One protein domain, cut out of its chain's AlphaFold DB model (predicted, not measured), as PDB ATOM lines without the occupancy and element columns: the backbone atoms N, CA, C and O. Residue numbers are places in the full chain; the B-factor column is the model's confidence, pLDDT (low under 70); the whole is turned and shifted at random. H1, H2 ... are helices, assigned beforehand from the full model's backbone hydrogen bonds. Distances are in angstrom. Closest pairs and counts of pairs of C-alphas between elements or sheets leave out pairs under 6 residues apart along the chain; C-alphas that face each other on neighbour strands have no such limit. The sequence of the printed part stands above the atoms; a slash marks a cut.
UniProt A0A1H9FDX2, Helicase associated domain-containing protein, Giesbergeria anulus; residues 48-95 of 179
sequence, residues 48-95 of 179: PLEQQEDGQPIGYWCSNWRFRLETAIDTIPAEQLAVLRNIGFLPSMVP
ATOM      1  N   PRO A  48      11.515  34.411 -27.329       89.00
ATOM      2  CA  PRO A  48      10.083  34.373 -27.040       89.00
ATOM      3  C   PRO A  48       9.579  35.706 -26.480       89.00
ATOM      4  O   PRO A  48      10.295  36.389 -25.753       89.00
ATOM      5  N   LEU A  49       8.320  36.067 -26.752       90.25
ATOM      6  CA  LEU A  49       7.748  37.357 -26.335       90.25
ATOM      7  C   LEU A  49       7.814  37.587 -24.814       90.25
ATOM      8  O   LEU A  49       8.083  38.703 -24.368       90.25
ATOM      9  N   GLU A  50       7.590  36.526 -24.041       89.50
ATOM     10  CA  GLU A  50       7.565  36.535 -22.573       89.50
ATOM     11  C   GLU A  50       8.965  36.458 -21.947       89.50
ATOM     12  O   GLU A  50       9.100  36.536 -20.726       89.50
ATOM     13  N   GLN A  51      10.020  36.327 -22.760       89.56
ATOM     14  CA  GLN A  51      11.372  36.175 -22.248       89.56
ATOM     15  C   GLN A  51      11.835  37.436 -21.518       89.56
ATOM     16  O   GLN A  51      11.830  38.554 -22.055       89.56
ATOM     17  N   GLN A  52      12.320  37.206 -20.303       90.38
ATOM     18  CA  GLN A  52      12.863  38.216 -19.419       90.38
ATOM     19  C   GLN A  52      14.288  37.832 -19.020       90.38
ATOM     20  O   GLN A  52      14.532  36.719 -18.566       90.38
ATOM     21  N   GLU A  53      15.219  38.769 -19.169       87.06
ATOM     22  CA  GLU A  53      16.604  38.624 -18.714       87.06
ATOM     23  C   GLU A  53      16.901  39.736 -17.713       87.06
ATOM     24  O   GLU A  53      16.552  40.895 -17.951       87.06
ATOM     25  N   ASP A  54      17.483  39.390 -16.565       85.00
ATOM     26  CA  ASP A  54      17.819  40.331 -15.485       85.00
ATOM     27  C   ASP A  54      16.658  41.278 -15.079       85.00
ATOM     28  O   ASP A  54      16.860  42.447 -14.744       85.00
ATOM     29  N   GLY A  55      15.407  40.805 -15.129       86.81
ATOM     30  CA  GLY A  55      14.246  41.637 -14.786       86.81
ATOM     31  C   GLY A  55      13.655  42.455 -15.942       86.81
ATOM     32  O   GLY A  55      12.649  43.137 -15.750       86.81
ATOM     33  N   GLN A  56      14.263  42.423 -17.132       87.69
ATOM     34  CA  GLN A  56      13.865  43.230 -18.288       87.69
ATOM     35  C   GLN A  56      13.194  42.376 -19.375       87.69
ATOM     36  O   GLN A  56      13.777  41.374 -19.797       87.69
ATOM     37  N   PRO A  57      12.006  42.765 -19.882       90.38
ATOM     38  CA  PRO A  57      11.307  42.017 -20.926       90.38
ATOM     39  C   PRO A  57      11.992  42.233 -22.283       90.38
ATOM     40  O   PRO A  57      11.673  43.165 -23.035       90.38
ATOM     41  N   ILE A  58      12.978  41.387 -22.586       92.06
ATOM     42  CA  ILE A  58      13.742  41.444 -23.836       92.06
ATOM     43  C   ILE A  58      12.914  40.957 -25.027       92.06
ATOM     44  O   ILE A  58      13.042  41.521 -26.113       92.06
ATOM     45  N   GLY A  59      12.005  40.000 -24.822       91.12
ATOM     46  CA  GLY A  59      11.131  39.478 -25.875       91.12
ATOM     47  C   GLY A  59      10.193  40.533 -26.452       91.12
ATOM     48  O   GLY A  59      10.176  40.778 -27.660       91.12
ATOM     49  N   TYR A  60       9.476  41.239 -25.578       91.69
ATOM     50  CA  TYR A  60       8.607  42.350 -25.973       91.69
ATOM     51  C   TYR A  60       9.365  43.442 -26.733       91.69
ATOM     52  O   TYR A  60       8.890  43.966 -27.742       91.69
ATOM     53  N   TRP A  61      10.579  43.760 -26.285       92.31
ATOM     54  CA  TRP A  61      11.421  44.738 -26.962       92.31
ATOM     55  C   TRP A  61      11.809  44.297 -28.369       92.31
ATOM     56  O   TRP A  61      11.657  45.072 -29.310       92.31
ATOM     57  N   CYS A  62      12.245  43.047 -28.516       91.06
ATOM     58  CA  CYS A  62      12.590  42.454 -29.801       91.06
ATOM     59  C   CYS A  62      11.404  42.483 -30.775       91.06
ATOM     60  O   CYS A  62      11.564  42.883 -31.927       91.06
ATOM     61  N   SER A  63      10.207  42.132 -30.297       89.75
ATOM     62  CA  SER A  63       8.971  42.184 -31.085       89.75
ATOM     63  C   SER A  63       8.648  43.605 -31.561       89.75
ATOM     64  O   SER A  63       8.468  43.839 -32.757       89.75
ATOM     65  N   ASN A  64       8.689  44.585 -30.653       89.25
ATOM     66  CA  ASN A  64       8.455  45.987 -30.997       89.25
ATOM     67  C   ASN A  64       9.490  46.514 -32.009       89.25
ATOM     68  O   ASN A  64       9.155  47.270 -32.917       89.25
ATOM     69  N   TRP A  65      10.752  46.097 -31.891       88.38
ATOM     70  CA  TRP A  65      11.796  46.455 -32.854       88.38
ATOM     71  C   TRP A  65      11.565  45.849 -34.237       88.38
ATOM     72  O   TRP A  65      11.701  46.568 -35.229       88.38
ATOM     73  N   ARG A  66      11.170  44.573 -34.321       88.06
ATOM     74  CA  ARG A  66      10.801  43.929 -35.595       88.06
ATOM     75  C   ARG A  66       9.629  44.660 -36.258       88.06
ATOM     76  O   ARG A  66       9.723  45.002 -37.433       88.06
ATOM     77  N   PHE A  67       8.595  44.999 -35.488       87.38
ATOM     78  CA  PHE A  67       7.438  45.751 -35.981       87.38
ATOM     79  C   PHE A  67       7.823  47.132 -36.531       87.38
ATOM     80  O   PHE A  67       7.427  47.495 -37.639       87.38
ATOM     81  N   ARG A  68       8.636  47.899 -35.793       86.19
ATOM     82  CA  ARG A  68       9.097  49.232 -36.226       86.19
ATOM     83  C   ARG A  68       9.943  49.173 -37.497       86.19
ATOM     84  O   ARG A  68       9.880  50.096 -38.305       86.19
ATOM     85  N   LEU A  69      10.713  48.098 -37.677       84.12
ATOM     86  CA  LEU A  69      11.504  47.866 -38.886       84.12
ATOM     87  C   LEU A  69      10.642  47.535 -40.100       84.12
ATOM     88  O   LEU A  69      10.895  48.063 -41.178       84.12
ATOM     89  N   GLU A  70       9.635  46.682 -39.928       84.38
ATOM     90  CA  GLU A  70       8.729  46.277 -41.007       84.38
ATOM     91  C   GLU A  70       7.844  47.433 -41.480       84.38
ATOM     92  O   GLU A  70       7.663  47.650 -42.674       84.38
ATOM     93  N   THR A  71       7.315  48.202 -40.534       82.69
ATOM     94  CA  THR A  71       6.355  49.275 -40.816       82.69
ATOM     95  C   THR A  71       7.012  50.608 -41.171       82.69
ATOM     96  O   THR A  71       6.312  51.540 -41.560       82.69
ATOM     97  N   ALA A  72       8.342  50.711 -41.033       80.56
ATOM     98  CA  ALA A  72       9.125  51.933 -41.240       80.56
ATOM     99  C   ALA A  72       8.528  53.174 -40.539       80.56
ATOM    100  O   ALA A  72       8.677  54.297 -41.017       80.56
ATOM    101  N   ILE A  73       7.843  52.965 -39.406       75.25
ATOM    102  CA  ILE A  73       7.121  54.020 -38.677       75.25
ATOM    103  C   ILE A  73       8.089  55.073 -38.129       75.25
ATOM    104  O   ILE A  73       7.760  56.256 -38.107       75.25
ATOM    105  N   ASP A  74       9.290  54.653 -37.724       76.06
ATOM    106  CA  ASP A  74      10.281  55.523 -37.098       76.06
ATOM    107  C   ASP A  74      11.604  55.559 -37.869       76.06
ATOM    108  O   ASP A  74      12.058  54.563 -38.435       76.06
ATOM    109  N   THR A  75      12.294  56.701 -37.788       79.69
ATOM    110  CA  THR A  75      13.695  56.816 -38.218       79.69
ATOM    111  C   THR A  75      14.590  56.123 -37.193       79.69
ATOM    112  O   THR A  75      15.006  56.716 -36.197       79.69
ATOM    113  N   ILE A  76      14.862  54.837 -37.412       80.75
ATOM    114  CA  ILE A  76      15.792  54.074 -36.578       80.75
ATOM    115  C   ILE A  76      17.229  54.509 -36.927       80.75
ATOM    116  O   ILE A  76      17.609  54.445 -38.099       80.75
ATOM    117  N   PRO A  77      18.050  54.942 -35.949       84.50
ATOM    118  CA  PRO A  77      19.434  55.323 -36.203       84.50
ATOM    119  C   PRO A  77      20.220  54.171 -36.836       84.50
ATOM    120  O   PRO A  77      20.212  53.048 -36.327       84.50
ATOM    121  N   ALA A  78      20.952  54.459 -37.913       81.19
ATOM    122  CA  ALA A  78      21.742  53.456 -38.632       81.19
ATOM    123  C   ALA A  78      22.778  52.755 -37.731       81.19
ATOM    124  O   ALA A  78      23.041  51.567 -37.899       81.19
ATOM    125  N   GLU A  79      23.310  53.462 -36.733       84.88
ATOM    126  CA  GLU A  79      24.235  52.913 -35.737       84.88
ATOM    127  C   GLU A  79      23.586  51.807 -34.891       84.88
ATOM    128  O   GLU A  79      24.158  50.732 -34.725       84.88
ATOM    129  N   GLN A  80      22.349  52.010 -34.425       88.00
ATOM    130  CA  GLN A  80      21.630  51.007 -33.632       88.00
ATOM    131  C   GLN A  80      21.307  49.761 -34.464       88.00
ATOM    132  O   GLN A  80      21.374  48.637 -33.965       88.00
ATOM    133  N   LEU A  81      21.017  49.946 -35.754       85.88
ATOM    134  CA  LEU A  81      20.819  48.836 -36.684       85.88
ATOM    135  C   LEU A  81      22.099  48.050 -36.941       85.88
ATOM    136  O   LEU A  81      22.044  46.823 -37.015       85.88
ATOM    137  N   ALA A  82      23.236  48.733 -37.067       85.88
ATOM    138  CA  ALA A  82      24.528  48.081 -37.233       85.88
ATOM    139  C   ALA A  82      24.855  47.191 -36.024       85.88
ATOM    140  O   ALA A  82      25.239  46.037 -36.209       85.88
ATOM    141  N   VAL A  83      24.607  47.681 -34.805       89.19
ATOM    142  CA  VAL A  83      24.792  46.900 -33.570       89.19
ATOM    143  C   VAL A  83      23.893  45.658 -33.557       89.19
ATOM    144  O   VAL A  83      24.386  44.549 -33.371       89.19
ATOM    145  N   LEU A  84      22.592  45.807 -33.829       86.81
ATOM    146  CA  LEU A  84      21.653  44.676 -33.834       86.81
ATOM    147  C   LEU A  84      21.927  43.640 -34.937       86.81
ATOM    148  O   LEU A  84      21.647  42.453 -34.765       86.81
ATOM    149  N   ARG A  85      22.480  44.072 -36.072       86.94
ATOM    150  CA  ARG A  85      22.933  43.162 -37.133       86.94
ATOM    151  C   ARG A  85      24.190  42.406 -36.723       86.94
ATOM    152  O   ARG A  85      24.271  41.210 -36.975       86.94
ATOM    153  N   ASN A  86      25.136  43.079 -36.069       89.19
ATOM    154  CA  ASN A  86      26.389  42.465 -35.636       89.19
ATOM    155  C   ASN A  86      26.170  41.335 -34.618       89.19
ATOM    156  O   ASN A  86      26.845  40.316 -34.684       89.19
ATOM    157  N   ILE A  87      25.191  41.483 -33.721       86.38
ATOM    158  CA  ILE A  87      24.848  40.444 -32.735       86.38
ATOM    159  C   ILE A  87      24.022  39.289 -33.326       86.38
ATOM    160  O   ILE A  87      23.693  38.348 -32.613       86.38
ATOM    161  N   GLY A  88      23.639  39.355 -34.606       83.38
ATOM    162  CA  GLY A  88      22.831  38.320 -35.260       83.38
ATOM    163  C   GLY A  88      21.338  38.351 -34.908       83.38
ATOM    164  O   GLY A  88      20.621  37.407 -35.227       83.38
ATOM    165  N   PHE A  89      20.845  39.428 -34.282       80.62
ATOM    166  CA  PHE A  89      19.424  39.571 -33.939       80.62
ATOM    167  C   PHE A  89      18.536  39.804 -35.168       80.62
ATOM    168  O   PHE A  89      17.380  39.378 -35.204       80.62
ATOM    169  N   LEU A  90      19.074  40.467 -36.191       72.00
ATOM    170  CA  LEU A  90      18.376  40.699 -37.448       72.00
ATOM    171  C   LEU A  90      19.035  39.866 -38.554       72.00
ATOM    172  O   LEU A  90      20.188  40.150 -38.892       72.00
ATOM    173  N   PRO A  91      18.330  38.895 -39.174       62.31
ATOM    174  CA  PRO A  91      18.764  38.384 -40.467       62.31
ATOM    175  C   PRO A  91      18.802  39.568 -41.434       62.31
ATOM    176  O   PRO A  91      18.000  40.491 -41.298       62.31
ATOM    177  N   SER A  92      19.762  39.575 -42.361       48.28
ATOM    178  CA  SER A  92      19.982  40.618 -43.373       48.28
ATOM    179  C   SER A  92      18.675  41.040 -44.070       48.28
ATOM    180  O   SER A  92      18.349  40.565 -45.154       48.28
ATOM    181  N   MET A  93      17.926  41.956 -43.461       49.25
ATOM    182  CA  MET A  93      16.724  42.533 -44.035       49.25
ATOM    183  C   MET A  93      17.153  43.812 -44.747       49.25
ATOM    184  O   MET A  93      17.108  44.921 -44.212       49.25
ATOM    185  N   VAL A  94      17.658  43.619 -45.959       49.44
ATOM    186  CA  VAL A  94      17.168  44.416 -47.080       49.44
ATOM    187  C   VAL A  94      15.793  43.815 -47.391       49.44
ATOM    188  O   VAL A  94      15.699  42.585 -47.366       49.44
ATOM    189  N   PRO A  95      14.721  44.594 -47.623       45.16
ATOM    190  CA  PRO A  95      13.471  44.021 -48.106       45.16
ATOM    191  C   PRO A  95      13.778  43.257 -49.397       45.16
ATOM    192  O   PRO A  95      14.037  43.843 -50.446       45.16
TER     193      PRO A  95
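What this domain is: This is residues 48 to 95 of the 179 residues of the protein "Helicase associated domain-containing protein" of Giesbergeria anulus (UniProt A0A1H9FDX2). A small turn at residues 52 to 57 leads into the longer helix, H1; from its far end a loop swings over to a shorter helix, H2, set aslant with open space between, and residues 87 to 95 trail off as a tail. The printed part has 48 residues with two named helices, H1 then H2, and no named strand. The class is all helix, with under half of the residues, 23 of 48, in named elements. It is only just compact, close to loose, with a radius of gyration of the C-alphas of 11.4 A and spans of 30 by 22 by 17 A.

How they stand to each other: Before the first helix, residues 52 to 53 form a short antiparallel pairing with residues 56 to 57. H1, residues 58 to 71, and H2, residues 78 to 86, are apart, with no C-alpha of the one within 8 A of the other. A short link of 6 residues joins them. In H1 and H2 every O i to N i+4 pair is within hydrogen-bond range.

Where its parts are: H1 begins at C-alpha 58, (13.742, 41.444, -23.836), and measures 20.1 A from first to last C-alpha. H2 measures 12.3 A and ends at C-alpha 86, (26.389, 42.465, -35.636).

The domain as a whole: The C-alphas of Gly 55 and Pro 95 are the two farthest apart, at 33.4 A. The printed part has no cut. The model's confidence is low, under 70, at residues 91 to 95.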